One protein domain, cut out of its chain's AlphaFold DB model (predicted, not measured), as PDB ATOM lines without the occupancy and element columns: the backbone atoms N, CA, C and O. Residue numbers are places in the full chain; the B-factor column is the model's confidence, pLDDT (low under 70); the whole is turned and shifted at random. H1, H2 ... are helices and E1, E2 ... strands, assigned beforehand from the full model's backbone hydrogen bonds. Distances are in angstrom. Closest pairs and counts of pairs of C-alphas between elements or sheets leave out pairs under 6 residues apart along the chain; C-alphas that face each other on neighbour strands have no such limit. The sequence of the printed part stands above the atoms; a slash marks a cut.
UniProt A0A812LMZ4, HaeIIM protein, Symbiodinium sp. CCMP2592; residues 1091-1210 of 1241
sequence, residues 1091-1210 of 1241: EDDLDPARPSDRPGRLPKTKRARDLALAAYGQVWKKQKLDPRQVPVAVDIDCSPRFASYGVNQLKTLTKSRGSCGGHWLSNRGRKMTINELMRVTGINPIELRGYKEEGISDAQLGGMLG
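Overview. This is residues 1091 to 1210 of the 1241 residues of the protein "HaeIIM protein" of Symbiodinium sp. CCMP2592 (UniProt A0A812LMZ4). An elongated domain with a long helix, H1, packed on a small two-stranded hairpin, E1 and E2, at one end, and a group of short helices, H2 to H5, toward the other. Loops make up much of the space between: the unnamed residues 1164 to 1177 run through the middle and add short antiparallel pairings beside E1, while residues 1091 to 1109 lead to H1 with no named element. The printed part has 120 residues with five named helices and two named strands, in the order H1, E1, E2, H2, H3, H4, H5; the sheet is E1 - E2, antiparallel. The class is mostly helix, though under half of the residues are in named elements. The whole is compact, with a radius of gyration of the C-alphas of 14.2 A, and spans 45 by 29 by 23 A.

Arrangement. Strands E1, residues 1136 to 1138, and E2, residues 1149 to 1151, form an antiparallel hairpin at 170 degrees; N 1137 and O 1150 are within hydrogen-bond range at 2.9 A, as are N 1150 and O 1137 at 2.9 A. Residues 1137 to 1138 of E1 also pair antiparallel with residues 1168 to 1169, and these with residues 1174 to 1175. Between H1, residues 1110 to 1127, and E1 the closest C-alphas are those of Ala 1116 and Val 1138, 6.3 A apart. H2, residues 1159 to 1163, touches H5, residues 1202 to 1210, with the closest C-alphas, Lys 1159 and Gly 1210, 4.0 A apart. H3, residues 1178 to 1184, touches H5 at a shallow tilt of 17 degrees, the same way; their closest C-alphas, Ile 1178 and Asp 1202, are 6.1 A apart. H4, residues 1189 to 1192, only just touches H3, with 3 pairs of C-alphas within 8 A, and only at the corner; the closest are Asn 1179 and Pro 1189, 5.8 A. H1 is apart from H2, H3, H4 and H5. Every O i to N i+4 pair is within hydrogen-bond range in H1, H2, H3 and H5; H4 is too short for such a pair.

Along the chain. H1 is 25.3 A long, from C-alpha 1110 at (11.908, 80.189, 57.833) to C-alpha 1127 at (28.023, 95.772, 69.531). E1 measures 6.2 A, E2 6.9 A, H2 6.2 A, H3 10.0 A and H4 5.5 A. H5 is 12.1 A long and ends at C-alpha 1210, (36.049, 73.698, 53.293).

Size, cuts and confidence. The two C-alphas farthest apart, those of Lys 1125 and Glu 1198, are 46.5 A apart. The printed part has no cut. The link from H2 to H3 is long, with 14 residues, and the link from H3 to H4 is tight. The mean pLDDT of the printed part is 91.5, and no printed residue is under 70.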
ATOM      1  N   GLU A1091      35.260  92.291  54.928       93.00
ATOM      2  CA  GLU A1091      34.930  93.249  53.865       93.00
ATOM      3  C   GLU A1091      36.019  93.303  52.778       93.00
ATOM      4  O   GLU A1091      35.687  93.319  51.599       93.00
ATOM      5  N   ASP A1092      37.301  93.195  53.159       92.31
ATOM      6  CA  ASP A1092      38.451  93.227  52.238       92.31
ATOM      7  C   ASP A1092      38.512  92.015  51.282       92.31
ATOM      8  O   ASP A1092      39.313  91.995  50.347       92.31
ATOM      9  N   ASP A1093      37.737  90.963  51.557       93.69
ATOM     10  CA  ASP A1093      37.693  89.728  50.769       93.69
ATOM     11  C   ASP A1093      36.382  89.573  49.977       93.69
ATOM     12  O   ASP A1093      36.264  88.641  49.167       93.69
ATOM     13  N   LEU A1094      35.413  90.473  50.191       94.25
ATOM     14  CA  LEU A1094      34.139  90.486  49.476       94.25
ATOM     15  C   LEU A1094      34.296  91.052  48.062       94.25
ATOM     16  O   LEU A1094      35.167  91.874  47.790       94.25
ATOM     17  N   ASP A1095      33.441  90.607  47.143       92.75
ATOM     18  CA  ASP A1095      33.354  91.224  45.824       92.75
ATOM     19  C   ASP A1095      32.761  92.649  45.937       92.75
ATOM     20  O   ASP A1095      32.002  92.945  46.876       92.75
ATOM     21  N   PRO A1096      33.032  93.533  44.957       90.12
ATOM     22  CA  PRO A1096      32.317  94.799  44.829       90.12
ATOM     23  C   PRO A1096      30.795  94.602  44.874       90.12
ATOM     24  O   PRO A1096      30.275  93.544  44.502       90.12
ATOM     25  N   ALA A1097      30.078  95.604  45.390       86.69
ATOM     26  CA  ALA A1097      28.622  95.548  45.496       86.69
ATOM     27  C   ALA A1097      27.993  95.349  44.122       86.69
ATOM     28  O   ALA A1097      28.263  96.091  43.183       86.69
ATOM     29  N   ARG A1098      27.172  94.304  44.012       88.31
ATOM     30  CA  ARG A1098      26.464  93.978  42.774       88.31
ATOM     31  C   ARG A1098      25.117  94.696  42.769       88.31
ATOM     32  O   ARG A1098      24.510  94.791  43.835       88.31
ATOM     33  N   PRO A1099      24.562  95.072  41.606       85.94
ATOM     34  CA  PRO A1099      23.209  95.639  41.530       85.94
ATOM     35  C   PRO A1099      22.122  94.752  42.174       85.94
ATOM     36  O   PRO A1099      21.109  95.240  42.672       85.94
ATOM     37  N   SER A1100      22.348  93.432  42.205       87.06
ATOM     38  CA  SER A1100      21.469  92.440  42.834       87.06
ATOM     39  C   SER A1100      21.566  92.359  44.365       87.06
ATOM     40  O   SER A1100      20.723  91.701  44.991       87.06
ATOM     41  N   ASP A1101      22.608  92.948  44.964       91.25
ATOM     42  CA  ASP A1101      22.822  92.951  46.410       91.25
ATOM     43  C   ASP A1101      21.778  93.866  47.067       91.25
ATOM     44  O   ASP A1101      21.524  94.990  46.636       91.25
ATOM     45  N   ARG A1102      21.130  93.368  48.121       91.88
ATOM     46  CA  ARG A1102      20.088  94.097  48.856       91.88
ATOM     47  C   ARG A1102      20.385  93.988  50.355       91.88
ATOM     48  O   ARG A1102      19.964  93.005  50.977       91.88
ATOM     49  N   PRO A1103      21.130  94.942  50.946       89.31
ATOM     50  CA  PRO A1103      21.404  94.954  52.380       89.31
ATOM     51  C   PRO A1103      20.101  94.865  53.186       89.31
ATOM     52  O   PRO A1103      19.144  95.586  52.922       89.31
ATOM     53  N   GLY A1104      20.034  93.949  54.154       80.12
ATOM     54  CA  GLY A1104      18.813  93.709  54.941       80.12
ATOM     55  C   GLY A1104      17.836  92.680  54.356       80.12
ATOM     56  O   GLY A1104      16.942  92.235  55.077       80.12
ATOM     57  N   ARG A1105      18.035  92.206  53.116       92.62
ATOM     58  CA  ARG A1105      17.298  91.044  52.589       92.62
ATOM     59  C   ARG A1105      17.549  89.824  53.480       92.62
ATOM     60  O   ARG A1105      18.689  89.500  53.827       92.62
ATOM     61  N   LEU A1106      16.471  89.128  53.831       93.25
ATOM     62  CA  LEU A1106      16.520  87.923  54.653       93.25
ATOM     63  C   LEU A1106      16.538  86.645  53.800       93.25
ATOM     64  O   LEU A1106      16.009  86.635  52.686       93.25
ATOM     65  N   PRO A1107      17.100  85.539  54.321       92.75
ATOM     66  CA  PRO A1107      17.025  84.241  53.663       92.75
ATOM     67  C   PRO A1107      15.582  83.768  53.420       92.75
ATOM     68  O   PRO A1107      14.677  84.033  54.218       92.75
ATOM     69  N   LYS A1108      15.389  82.999  52.338       89.75
ATOM     70  CA  LYS A1108      14.065  82.519  51.900       89.75
ATOM     71  C   LYS A1108      13.388  81.615  52.936       89.75
ATOM     72  O   LYS A1108      12.231  81.841  53.276       89.75
ATOM     73  N   THR A1109      14.097  80.615  53.464       91.88
ATOM     74  CA  THR A1109      13.501  79.615  54.366       91.88
ATOM     75  C   THR A1109      13.322  80.159  55.783       91.88
ATOM     76  O   THR A1109      14.187  80.871  56.294       91.88
ATOM     77  N   LYS A1110      12.225  79.769  56.454       91.50
ATOM     78  CA  LYS A1110      11.908  80.189  57.833       91.50
ATOM     79  C   LYS A1110      13.084  79.966  58.791       91.50
ATOM     80  O   LYS A1110      13.546  80.899  59.431       91.50
ATOM     81  N   ARG A1111      13.668  78.762  58.788       91.44
ATOM     82  CA  ARG A1111      14.828  78.432  59.633       91.44
ATOM     83  C   ARG A1111      16.031  79.344  59.375       91.44
ATOM     84  O   ARG A1111      16.660  79.806  60.322       91.44
ATOM     85  N   ALA A1112      16.381  79.583  58.112       92.50
ATOM     86  CA  ALA A1112      17.513  80.438  57.765       92.50
ATOM     87  C   ALA A1112      17.259  81.899  58.167       92.50
ATOM     88  O   ALA A1112      18.164  82.573  58.660       92.50
ATOM     89  N   ARG A1113      16.014  82.361  58.009       94.62
ATOM     90  CA  ARG A1113      15.551  83.681  58.441       94.62
ATOM     91  C   ARG A1113      15.669  83.857  59.950       94.62
ATOM     92  O   ARG A1113      16.267  84.835  60.387       94.62
ATOM     93  N   ASP A1114      15.196  82.888  60.727       94.19
ATOM     94  CA  ASP A1114      15.271  82.917  62.190       94.19
ATOM     95  C   ASP A1114      16.726  82.967  62.674       94.19
ATOM     96  O   ASP A1114      17.066  83.730  63.578       94.19
ATOM     97  N   LEU A1115      17.619  82.202  62.033       94.38
ATOM     98  CA  LEU A1115      19.054  82.219  62.330       94.38
ATOM     99  C   LEU A1115      19.702  83.569  61.995       94.38
ATOM    100  O   LEU A1115      20.487  84.081  62.798       94.38
ATOM    101  N   ALA A1116      19.367  84.155  60.842       94.44
ATOM    102  CA  ALA A1116      19.856  85.470  60.434       94.44
ATOM    103  C   ALA A1116      19.369  86.571  61.387       94.44
ATOM    104  O   ALA A1116      20.186  87.311  61.930       94.44
ATOM    105  N   LEU A1117      18.069  86.622  61.687       94.19
ATOM    106  CA  LEU A1117      17.486  87.589  62.622       94.19
ATOM    107  C   LEU A1117      18.053  87.437  64.035       94.19
ATOM    108  O   LEU A1117      18.396  88.431  64.677       94.19
ATOM    109  N   ALA A1118      18.232  86.202  64.511       93.38
ATOM    110  CA  ALA A1118      18.867  85.947  65.797       93.38
ATOM    111  C   ALA A1118      20.316  86.458  65.826       93.38
ATOM    112  O   ALA A1118      20.745  87.029  66.833       93.38
ATOM    113  N   ALA A1119      21.076  86.282  64.740       93.56
ATOM    114  CA  ALA A1119      22.425  86.826  64.625       93.56
ATOM    115  C   ALA A1119      22.408  88.363  64.612       93.56
ATOM    116  O   ALA A1119      23.112  88.982  65.409       93.56
ATOM    117  N   TYR A1120      21.557  88.979  63.792       94.38
ATOM    118  CA  TYR A1120      21.440  90.436  63.657       94.38
ATOM    119  C   TYR A1120      21.042  91.093  64.977       94.38
ATOM    120  O   TYR A1120      21.715  92.011  65.447       94.38
ATOM    121  N   GLY A1121      20.020  90.552  65.646       91.75
ATOM    122  CA  GLY A1121      19.585  91.018  66.958       91.75
ATOM    123  C   GLY A1121      20.683  90.890  68.016       91.75
ATOM    124  O   GLY A1121      20.848  91.777  68.854       91.75
ATOM    125  N   GLN A1122      21.497  89.828  67.968       91.56
ATOM    126  CA  GLN A1122      22.646  89.703  68.865       91.56
ATOM    127  C   GLN A1122      23.756  90.716  68.563       91.56
ATOM    128  O   GLN A1122      24.343  91.235  69.516       91.56
ATOM    129  N   VAL A1123      24.046  90.997  67.290       92.06
ATOM    130  CA  VAL A1123      25.040  92.002  66.879       92.06
ATOM    131  C   VAL A1123      24.599  93.391  67.331       92.06
ATOM    132  O   VAL A1123      25.335  94.051  68.065       92.06
ATOM    133  N   TRP A1124      23.356  93.779  67.042       90.12
ATOM    134  CA  TRP A1124      22.788  95.053  67.482       90.12
ATOM    135  C   TRP A1124      22.773  95.200  69.011       90.12
ATOM    136  O   TRP A1124      23.109  96.249  69.573       90.12
ATOM    137  N   LYS A1125      22.410  94.127  69.725       91.56
ATOM    138  CA  LYS A1125      22.340  94.129  71.191       91.56
ATOM    139  C   LYS A1125      23.716  94.236  71.847       91.56
ATOM    140  O   LYS A1125      23.822  94.899  72.876       91.56
ATOM    141  N   LYS A1126      24.736  93.567  71.297       90.25
ATOM    142  CA  LYS A1126      26.075  93.477  71.908       90.25
ATOM    143  C   LYS A1126      27.042  94.561  71.445       90.25
ATOM    144  O   LYS A1126      27.854  94.987  72.254       90.25
ATOM    145  N   GLN A1127      26.999  94.937  70.169       88.56
ATOM    146  CA  GLN A1127      28.023  95.772  69.531       88.56
ATOM    147  C   GLN A1127      27.475  97.083  68.970       88.56
ATOM    148  O   GLN A1127      28.273  97.939  68.621       88.56
ATOM    149  N   LYS A1128      26.144  97.259  68.907       90.62
ATOM    150  CA  LYS A1128      25.501  98.472  68.362       90.62
ATOM    151  C   LYS A1128      25.876  98.781  66.906       90.62
ATOM    152  O   LYS A1128      25.746  99.911  66.468       90.62
ATOM    153  N   LEU A1129      26.293  97.758  66.163       90.12
ATOM    154  CA  LEU A1129      26.595  97.846  64.738       90.12
ATOM    155  C   LEU A1129      25.361  97.483  63.920       90.12
ATOM    156  O   LEU A1129      24.672  96.516  64.263       90.12
ATOM    157  N   ASP A1130      25.121  98.225  62.842       90.62
ATOM    158  CA  ASP A1130      24.075  97.919  61.871       90.62
ATOM    159  C   ASP A1130      24.526  96.764  60.951       90.62
ATOM    160  O   ASP A1130      25.483  96.929  60.185       90.62
ATOM    161  N   PRO A1131      23.857  95.590  60.981       89.50
ATOM    162  CA  PRO A1131      24.176  94.465  60.101       89.50
ATOM    163  C   PRO A1131      23.984  94.766  58.608       89.50
ATOM    164  O   PRO A1131      24.426  93.980  57.775       89.50
ATOM    165  N   ARG A1132      23.315  95.864  58.246       89.12
ATOM    166  CA  ARG A1132      23.179  96.310  56.853       89.12
ATOM    167  C   ARG A1132      24.449  96.986  56.339       89.12
ATOM    168  O   ARG A1132      24.711  96.921  55.148       89.12
ATOM    169  N   GLN A1133      25.233  97.591  57.230       88.62
ATOM    170  CA  GLN A1133      26.463  98.308  56.884       88.62
ATOM    171  C   GLN A1133      27.708  97.446  57.118       88.62
ATOM    172  O   GLN A1133      28.614  97.424  56.295       88.62
ATOM    173  N   VAL A1134      27.742  96.691  58.222       90.50
ATOM    174  CA  VAL A1134      28.880  95.827  58.570       90.50
ATOM    175  C   VAL A1134      28.589  94.383  58.150       90.50
ATOM    176  O   VAL A1134      27.530  93.858  58.507       90.50
ATOM    177  N   PRO A1135      29.519  93.685  57.471       93.19
ATOM    178  CA  PRO A1135      29.312  92.304  57.054       93.19
ATOM    179  C   PRO A1135      29.214  91.372  58.267       93.19
ATOM    180  O   PRO A1135      30.198  91.077  58.952       93.19
ATOM    181  N   VAL A1136      28.012  90.865  58.533       95.25
ATOM    182  CA  VAL A1136      27.759  89.775  59.476       95.25
ATOM    183  C   VAL A1136      27.600  88.492  58.673       95.25
ATOM    184  O   VAL A1136      26.604  88.299  57.979       95.25
ATOM    185  N   ALA A1137      28.587  87.607  58.787       95.44
ATOM    186  CA  ALA A1137      28.574  86.305  58.139       95.44
ATOM    187  C   ALA A1137      27.861  85.282  59.030       95.44
ATOM    188  O   ALA A1137      28.375  84.927  60.094       95.44
ATOM    189  N   VAL A1138      26.692  84.800  58.607       94.50
ATOM    190  CA  VAL A1138      25.826  83.890  59.375       94.50
ATOM    191  C   VAL A1138      25.782  82.508  58.725       94.50
ATOM    192  O   VAL A1138      25.518  82.384  57.531       94.50
ATOM    193  N   ASP A1139      26.004  81.446  59.501       92.56
ATOM    194  CA  ASP A1139      25.758  80.078  59.029       92.56
ATOM    195  C   ASP A1139      24.251  79.783  59.074       92.56
ATOM    196  O   ASP A1139      23.696  79.462  60.126       92.56
ATOM    197  N   ILE A1140      23.590  79.907  57.925       92.25
ATOM    198  CA  ILE A1140      22.142  79.701  57.781       92.25
ATOM    199  C   ILE A1140      21.755  78.262  57.405       92.25
ATOM    200  O   ILE A1140      20.577  77.910  57.453       92.25
ATOM    201  N   ASP A1141      22.732  77.410  57.080       88.88
ATOM    202  CA  ASP A1141      22.504  76.016  56.669       88.88
ATOM    203  C   ASP A1141      22.687  75.031  57.841       88.88
ATOM    204  O   ASP A1141      22.798  73.810  57.660       88.88
ATOM    205  N   CYS A1142      22.777  75.544  59.068       84.88
ATOM    206  CA  CYS A1142      22.985  74.761  60.279       84.88
ATOM    207  C   CYS A1142      21.706  74.550  61.090       84.88
ATOM    208  O   CYS A1142      20.693  75.225  60.913       84.88
ATOM    209  N   SER A1143      21.746  73.575  62.000       84.69
ATOM    210  CA  SER A1143      20.716  73.482  63.031       84.69
ATOM    211  C   SER A1143      20.962  74.549  64.105       84.69
ATOM    212  O   SER A1143      22.117  74.920  64.333       84.69
ATOM    213  N   PRO A1144      19.926  74.997  64.842       81.12
ATOM    214  CA  PRO A1144      20.064  76.043  65.864       81.12
ATOM    215  C   PRO A1144      21.159  75.776  66.906       81.12
ATOM    216  O   PRO A1144      21.797  76.698  67.405       81.12
ATOM    217  N   ARG A1145      21.441  74.500  67.196       81.31
ATOM    218  CA  ARG A1145      22.521  74.080  68.101       81.31
ATOM    219  C   ARG A1145      23.922  74.443  67.594       81.31
ATOM    220  O   ARG A1145      24.821  74.654  68.406       81.31
ATOM    221  N   PHE A1146      24.120  74.454  66.279       79.69
ATOM    222  CA  PHE A1146      25.393  74.771  65.627       79.69
ATOM    223  C   PHE A1146      25.403  76.174  65.006       79.69
ATOM    224  O   PHE A1146      26.367  76.517  64.324       79.69
ATOM    225  N   ALA A1147      24.373  76.983  65.285       83.88
ATOM    226  CA  ALA A1147      24.270  78.369  64.853       83.88
ATOM    227  C   ALA A1147      25.524  79.155  65.222       83.88
ATOM    228  O   ALA A1147      25.934  79.223  66.385       83.88
ATOM    229  N   SER A1148      26.142  79.755  64.211       90.50
ATOM    230  CA  SER A1148      27.313  80.593  64.398       90.50
ATOM    231  C   SER A1148      27.279  81.769  63.435       90.50
ATOM    232  O   SER A1148      26.786  81.662  62.314       90.50
ATOM    233  N   TYR A1149      27.792  82.902  63.901       94.31
ATOM    234  CA  TYR A1149      28.001  84.085  63.082       94.31
ATOM    235  C   TYR A1149      29.322  84.745  63.462       94.31
ATOM    236  O   TYR A1149      29.838  84.549  64.573       94.31
ATOM    237  N   GLY A1150      29.874  85.530  62.549       93.50
ATOM    238  CA  GLY A1150      30.981  86.432  62.824       93.50
ATOM    239  C   GLY A1150      30.710  87.818  62.250       93.50
ATOM    240  O   GLY A1150      30.010  87.956  61.253       93.50
ATOM    241  N   VAL A1151      31.216  88.839  62.937       94.00
ATOM    242  CA  VAL A1151      31.120  90.244  62.523       94.00
ATOM    243  C   VAL A1151      32.456  90.616  61.909       94.00
ATOM    244  O   VAL A1151      33.486  90.438  62.562       94.00
ATOM    245  N   ASN A1152      32.429  91.053  60.654       93.56
ATOM    246  CA  ASN A1152      33.598  91.351  59.831       93.56
ATOM    247  C   ASN A1152      34.671  90.246  59.824       93.56
ATOM    248  O   ASN A1152      35.866  90.497  59.690       93.56
ATOM    249  N   GLN A1153      34.235  89.000  60.021       94.00
ATOM    250  CA  GLN A1153      35.068  87.808  60.071       94.00
ATOM    251  C   GLN A1153      34.190  86.571  59.875       94.00
ATOM    252  O   GLN A1153      33.142  86.433  60.507       94.00
ATOM    253  N   LEU A1154      34.656  85.617  59.082       93.75
ATOM    254  CA  LEU A1154      34.004  84.336  58.860       93.75
ATOM    255  C   LEU A1154      34.277  83.347  60.008       93.75
ATOM    256  O   LEU A1154      35.379  83.288  60.567       93.75
ATOM    257  N   LYS A1155      33.297  82.505  60.355       92.75
ATOM    258  CA  LYS A1155      33.548  81.306  61.177       92.75
ATOM    259  C   LYS A1155      34.118  80.178  60.310       92.75
ATOM    260  O   LYS A1155      34.328  80.330  59.113       92.75
ATOM    261  N   THR A1156      34.481  79.055  60.926       92.31
ATOM    262  CA  THR A1156      35.142  77.954  60.207       92.31
ATOM    263  C   THR A1156      34.264  77.435  59.060       92.31
ATOM    264  O   THR A1156      33.219  76.844  59.315       92.31
ATOM    265  N   LEU A1157      34.727  77.583  57.815       92.44
ATOM    266  CA  LEU A1157      34.098  76.985  56.634       92.44
ATOM    267  C   LEU A1157      34.290  75.460  56.640       92.44
ATOM    268  O   LEU A1157      35.418  74.982  56.658       92.44
ATOM    269  N   THR A1158      33.226  74.666  56.640       91.06
ATOM    270  CA  THR A1158      33.326  73.197  56.511       91.06
ATOM    271  C   THR A1158      33.111  72.766  55.060       91.06
ATOM    272  O   THR A1158      32.573  73.548  54.282       91.06
ATOM    273  N   LYS A1159      33.458  71.515  54.700       90.81
ATOM    274  CA  LYS A1159      33.141  70.942  53.374       90.81
ATOM    275  C   LYS A1159      31.671  71.153  53.003       90.81
ATOM    276  O   LYS A1159      31.376  71.734  51.972       90.81
ATOM    277  N   SER A1160      30.753  70.777  53.896       89.88
ATOM    278  CA  SER A1160      29.316  70.949  53.656       89.88
ATOM    279  C   SER A1160      28.910  72.410  53.444       89.88
ATOM    280  O   SER A1160      28.099  72.688  52.574       89.88
ATOM    281  N   ARG A1161      29.475  73.355  54.207       90.12
ATOM    282  CA  ARG A1161      29.138  74.783  54.071       90.12
ATOM    283  C   ARG A1161      29.704  75.394  52.806       90.12
ATOM    284  O   ARG A1161      29.010  76.162  52.156       90.12
ATOM    285  N   GLY A1162      30.932  75.038  52.451       91.50
ATOM    286  CA  GLY A1162      31.529  75.464  51.194       91.50
ATOM    287  C   GLY A1162      30.716  74.986  49.994       91.50
ATOM    288  O   GLY A1162      30.410  75.793  49.126       91.50
ATOM    289  N   SER A1163      30.255  73.729  50.001       92.25
ATOM    290  CA  SER A1163      29.395  73.204  48.932       92.25
ATOM    291  C   SER A1163      28.027  73.872  48.825       92.25
ATOM    292  O   SER A1163      27.423  73.845  47.761       92.25
ATOM    293  N   CYS A1164      27.547  74.510  49.892       90.88
ATOM    294  CA  CYS A1164      26.290  75.258  49.889       90.88
ATOM    295  C   CYS A1164      26.473  76.767  49.627       90.88
ATOM    296  O   CYS A1164      25.543  77.527  49.901       90.88
ATOM    297  N   GLY A1165      27.638  77.222  49.150       89.31
ATOM    298  CA  GLY A1165      27.906  78.642  48.864       89.31
ATOM    299  C   GLY A1165      28.345  79.473  50.078       89.31
ATOM    300  O   GLY A1165      28.315  80.700  50.048       89.31
ATOM    301  N   GLY A1166      28.755  78.836  51.176       92.81
ATOM    302  CA  GLY A1166      29.312  79.530  52.336       92.81
ATOM    303  C   GLY A1166      28.282  80.160  53.271       92.81
ATOM    304  O   GLY A1166      27.177  79.654  53.455       92.81
ATOM    305  N   HIS A1167      28.691  81.241  53.937       94.69
ATOM    306  CA  HIS A1167      27.857  81.929  54.925       94.69
ATOM    307  C   HIS A1167      26.960  82.976  54.250       94.69
ATOM    308  O   HIS A1167      27.257  83.469  53.165       94.69
ATOM    309  N   TRP A1168      25.863  83.337  54.908       95.38
ATOM    310  CA  TRP A1168      25.017  84.458  54.515       95.38
ATOM    311  C   TRP A1168      25.653  85.782  54.935       95.38
ATOM    312  O   TRP A1168      26.014  85.925  56.101       95.38
ATOM    313  N   LEU A1169      25.769  86.739  54.015       95.19
ATOM    314  CA  LEU A1169      26.333  88.066  54.253       95.19
ATOM    315  C   LEU A1169      25.209  89.084  54.451       95.19
ATOM    316  O   LEU A1169      24.427  89.351  53.537       95.19
ATOM    317  N   SER A1170      25.128  89.670  55.642       94.38
ATOM    318  CA  SER A1170      24.044  90.589  56.009       94.38
ATOM    319  C   SER A1170      24.013  91.889  55.204       94.38
ATOM    320  O   SER A1170      22.936  92.328  54.798       94.38
ATOM    321  N   ASN A1171      25.186  92.466  54.930       92.75
ATOM    322  CA  ASN A1171      25.338  93.704  54.168       92.75
ATOM    323  C   ASN A1171      25.157  93.500  52.659       92.75
ATOM    324  O   ASN A1171      25.023  94.472  51.933       92.75
ATOM    325  N   ARG A1172      25.120  92.252  52.170       93.12
ATOM    326  CA  ARG A1172      24.872  91.939  50.749       93.12
ATOM    327  C   ARG A1172      23.495  91.320  50.507       93.12
ATOM    328  O   ARG A1172      22.956  91.416  49.409       93.12
ATOM    329  N   GLY A1173      22.905  90.685  51.521       93.50
ATOM    330  CA  GLY A1173      21.617  90.001  51.386       93.50
ATOM    331  C   GLY A1173      21.687  88.743  50.513       93.50
ATOM    332  O   GLY A1173      20.710  88.401  49.845       93.50
ATOM    333  N   ARG A1174      22.847  88.074  50.488       94.38
ATOM    334  CA  ARG A1174      23.118  86.854  49.709       94.38
ATOM    335  C   ARG A1174      24.156  85.962  50.394       94.38
ATOM    336  O   ARG A1174      24.783  86.354  51.377       94.38
ATOM    337  N   LYS A1175      24.351  84.756  49.857       93.81
ATOM    338  CA  LYS A1175      25.508  83.909  50.181       93.81
ATOM    339  C   LYS A1175      26.780  84.408  49.486       93.81
ATOM    340  O   LYS A1175      26.726  85.275  48.608       93.81
ATOM    341  N   MET A1176      27.914  83.861  49.911       94.38
ATOM    342  CA  MET A1176      29.218  84.182  49.341       94.38
ATOM    343  C   MET A1176      29.357  83.626  47.924       94.38
ATOM    344  O   MET A1176      28.731  82.627  47.564       94.38
ATOM    345  N   THR A1177      30.211  84.254  47.130       94.19
ATOM    346  CA  THR A1177      30.606  83.756  45.812       94.19
ATOM    347  C   THR A1177      31.806  82.829  45.952       94.19
ATOM    348  O   THR A1177      32.494  82.818  46.977       94.19
ATOM    349  N   ILE A1178      32.083  82.023  44.927       94.44
ATOM    350  CA  ILE A1178      33.225  81.104  44.968       94.44
ATOM    351  C   ILE A1178      34.564  81.851  45.098       94.44
ATOM    352  O   ILE A1178      35.429  81.421  45.858       94.44
ATOM    353  N   ASN A1179      34.701  83.017  44.461       94.62
ATOM    354  CA  ASN A1179      35.889  83.864  44.576       94.62
ATOM    355  C   ASN A1179      36.054  84.419  45.995       94.62
ATOM    356  O   ASN A1179      37.150  84.364  46.551       94.62
ATOM    357  N   GLU A1180      34.966  84.883  46.618       95.38
ATOM    358  CA  GLU A1180      34.974  85.305  48.022       95.38
ATOM    359  C   GLU A1180      35.387  84.136  48.935       95.38
ATOM    360  O   GLU A1180      36.211  84.313  49.829       95.38
ATOM    361  N   LEU A1181      34.897  82.913  48.679       95.19
ATOM    362  CA  LEU A1181      35.292  81.707  49.422       95.19
ATOM    363  C   LEU A1181      36.785  81.362  49.282       95.19
ATOM    364  O   LEU A1181      37.405  80.910  50.254       95.19
ATOM    365  N   MET A1182      37.382  81.587  48.112       95.12
ATOM    366  CA  MET A1182      38.829  81.447  47.925       95.12
ATOM    367  C   MET A1182      39.587  82.502  48.740       95.12
ATOM    368  O   MET A1182      40.445  82.143  49.550       95.12
ATOM    369  N   ARG A1183      39.214  83.786  48.633       94.88
ATOM    370  CA  ARG A1183      39.907  84.877  49.344       94.88
ATOM    371  C   ARG A1183      39.853  84.710  50.862       94.88
ATOM    372  O   ARG A1183      40.891  84.760  51.518       94.88
ATOM    373  N   VAL A1184      38.693  84.361  51.430       93.69
ATOM    374  CA  VAL A1184      38.558  84.125  52.887       93.69
ATOM    375  C   VAL A1184      39.260  82.862  53.390       93.69
ATOM    376  O   VAL A1184      39.429  82.690  54.599       93.69
ATOM    377  N   THR A1185      39.658  81.950  52.502       90.94
ATOM    378  CA  THR A1185      40.554  80.827  52.833       90.94
ATOM    379  C   THR A1185      42.022  81.157  52.536       90.94
ATOM    380  O   THR A1185      42.913  80.354  52.810       90.94
ATOM    381  N   GLY A1186      42.303  82.376  52.077       92.00
ATOM    382  CA  GLY A1186      43.637  82.878  51.778       92.00
ATOM    383  C   GLY A1186      44.188  82.403  50.435       92.00
ATOM    384  O   GLY A1186      45.402  82.471  50.254       92.00
ATOM    385  N   ILE A1187      43.336  81.917  49.529       93.38
ATOM    386  CA  ILE A1187      43.669  81.497  48.161       93.38
ATOM    387  C   ILE A1187      43.266  82.616  47.197       93.38
ATOM    388  O   ILE A1187      42.158  83.144  47.271       93.38
ATOM    389  N   ASN A1188      44.167  82.996  46.296       91.81
ATOM    390  CA  ASN A1188      43.851  83.946  45.239       91.81
ATOM    391  C   ASN A1188      43.107  83.195  44.119       91.81
ATOM    392  O   ASN A1188      43.600  82.148  43.697       91.81
ATOM    393  N   PRO A1189      41.964  83.694  43.606       92.56
ATOM    394  CA  PRO A1189      41.240  83.043  42.514       92.56
ATOM    395  C   PRO A1189      42.090  82.646  41.303       92.56
ATOM    396  O   PRO A1189      41.819  81.623  40.679       92.56
ATOM    397  N   ILE A1190      43.161  83.394  41.010       89.62
ATOM    398  CA  ILE A1190      44.079  83.056  39.915       89.62
ATOM    399  C   ILE A1190      44.841  81.741  40.146       89.62
ATOM    400  O   ILE A1190      45.150  81.039  39.190       89.62
ATOM    401  N   GLU A1191      45.109  81.370  41.402       89.38
ATOM    402  CA  GLU A1191      45.841  80.146  41.751       89.38
ATOM    403  C   GLU A1191      45.026  78.881  41.481       89.38
ATOM    404  O   GLU A1191      45.607  77.804  41.383       89.38
ATOM    405  N   LEU A1192      43.699  79.011  41.376       89.69
ATOM    406  CA  LEU A1192      42.773  77.929  41.050       89.69
ATOM    407  C   LEU A1192      42.059  78.147  39.708       89.69
ATOM    408  O   LEU A1192      41.032  77.519  39.450       89.69
ATOM    409  N   ARG A1193      42.580  79.032  38.848       84.38
ATOM    410  CA  ARG A1193      42.005  79.308  37.525       84.38
ATOM    411  C   ARG A1193      41.952  78.026  36.684       84.38
ATOM    412  O   ARG A1193      42.852  77.195  36.746       84.38
ATOM    413  N   GLY A1194      40.880  77.870  35.908       81.12
ATOM    414  CA  GLY A1194      40.681  76.711  35.033       81.12
ATOM    415  C   GLY A1194      40.060  75.487  35.712       81.12
ATOM    416  O   GLY A1194      39.967  74.441  35.080       81.12
ATOM    417  N   TYR A1195      39.592  75.589  36.966       90.00
ATOM    418  CA  TYR A1195      38.859  74.489  37.621       90.00
ATOM    419  C   TYR A1195      37.542  74.140  36.909       90.00
ATOM    420  O   TYR A1195      37.142  72.978  36.893       90.00
ATOM    421  N   LYS A1196      36.871  75.133  36.309       90.00
ATOM    422  CA  LYS A1196      35.627  74.920  35.554       90.00
ATOM    423  C   LYS A1196      35.863  74.122  34.274       90.00
ATOM    424  O   LYS A1196      35.042  73.280  33.940       90.00
ATOM    425  N   GLU A1197      36.996  74.350  33.611       88.88
ATOM    426  CA  GLU A1197      37.420  73.595  32.421       88.88
ATOM    427  C   GLU A1197      37.636  72.105  32.749       88.88
ATOM    428  O   GLU A1197      37.426  71.256  31.898       88.88
ATOM    429  N   GLU A1198      37.957  71.773  34.006       88.00
ATOM    430  CA  GLU A1198      38.075  70.385  34.491       88.00
ATOM    431  C   GLU A1198      36.724  69.748  34.881       88.00
ATOM    432  O   GLU A1198      36.681  68.670  35.485       88.00
ATOM    433  N   GLY A1199      35.609  70.428  34.592       89.75
ATOM    434  CA  GLY A1199      34.260  69.988  34.947       89.75
ATOM    435  C   GLY A1199      33.941  70.090  36.442       89.75
ATOM    436  O   GLY A1199      33.016  69.433  36.918       89.75
ATOM    437  N   ILE A1200      34.699  70.883  37.210       93.38
ATOM    438  CA  ILE A1200      34.481  71.053  38.652       93.38
ATOM    439  C   ILE A1200      33.500  72.209  38.886       93.38
ATOM    440  O   ILE A1200      33.760  73.354  38.520       93.38
ATOM    441  N   SER A1201      32.381  71.927  39.553       94.50
ATOM    442  CA  SER A1201      31.384  72.943  39.906       94.50
ATOM    443  C   SER A1201      31.808  73.798  41.104       94.50
ATOM    444  O   SER A1201      32.582  73.372  41.967       94.50
ATOM    445  N   ASP A1202      31.224  74.993  41.228       94.19
ATOM    446  CA  ASP A1202      31.459  75.896  42.364       94.19
ATOM    447  C   ASP A1202      31.143  75.223  43.714       94.19
ATOM    448  O   ASP A1202      31.834  75.448  44.708       94.19
ATOM    449  N   ALA A1203      30.139  74.339  43.754       92.44
ATOM    450  CA  ALA A1203      29.787  73.570  44.948       92.44
ATOM    451  C   ALA A1203      30.844  72.504  45.294       92.44
ATOM    452  O   ALA A1203      31.182  72.299  46.468       92.44
ATOM    453  N   GLN A1204      31.398  71.820  44.291       93.62
ATOM    454  CA  GLN A1204      32.478  70.854  44.504       93.62
ATOM    455  C   GLN A1204      33.736  71.566  45.010       93.62
ATOM    456  O   GLN A1204      34.287  71.176  46.044       93.62
ATOM    457  N   LEU A1205      34.123  72.667  44.362       94.19
ATOM    458  CA  LEU A1205      35.282  73.457  44.763       94.19
ATOM    459  C   LEU A1205      35.105  74.103  46.139       94.19
ATOM    460  O   LEU A1205      35.999  74.034  46.981       94.19
ATOM    461  N   GLY A1206      33.923  74.652  46.427       94.12
ATOM    462  CA  GLY A1206      33.571  75.138  47.759       94.12
ATOM    463  C   GLY A1206      33.756  74.054  48.825       94.12
ATOM    464  O   GLY A1206      34.315  74.306  49.896       94.12
ATOM    465  N   GLY A1207      33.366  72.816  48.517       92.69
ATOM    466  CA  GLY A1207      33.599  71.657  49.376       92.69
ATOM    467  C   GLY A1207      35.080  71.395  49.662       92.69
ATOM    468  O   GLY A1207      35.453  71.155  50.817       92.69
ATOM    469  N   MET A1208      35.928  71.492  48.638       93.31
ATOM    470  CA  MET A1208      37.383  71.355  48.766       93.31
ATOM    471  C   MET A1208      37.995  72.476  49.615       93.31
ATOM    472  O   MET A1208      38.749  72.206  50.554       93.31
ATOM    473  N   LEU A1209      37.590  73.730  49.382       93.50
ATOM    474  CA  LEU A1209      37.993  74.886  50.194       93.50
ATOM    475  C   LEU A1209      37.637  74.673  51.673       93.50
ATOM    476  O   LEU A1209      38.435  74.959  52.568       93.50
ATOM    477  N   GLY A1210      36.476  74.074  51.948       91.00
ATOM    478  CA  GLY A1210      36.049  73.698  53.293       91.00
ATOM    479  C   GLY A1210      36.963  72.683  53.997       91.00
ATOM    480  O   GLY A1210      37.072  72.722  55.230       91.00
TER     481      GLY A1210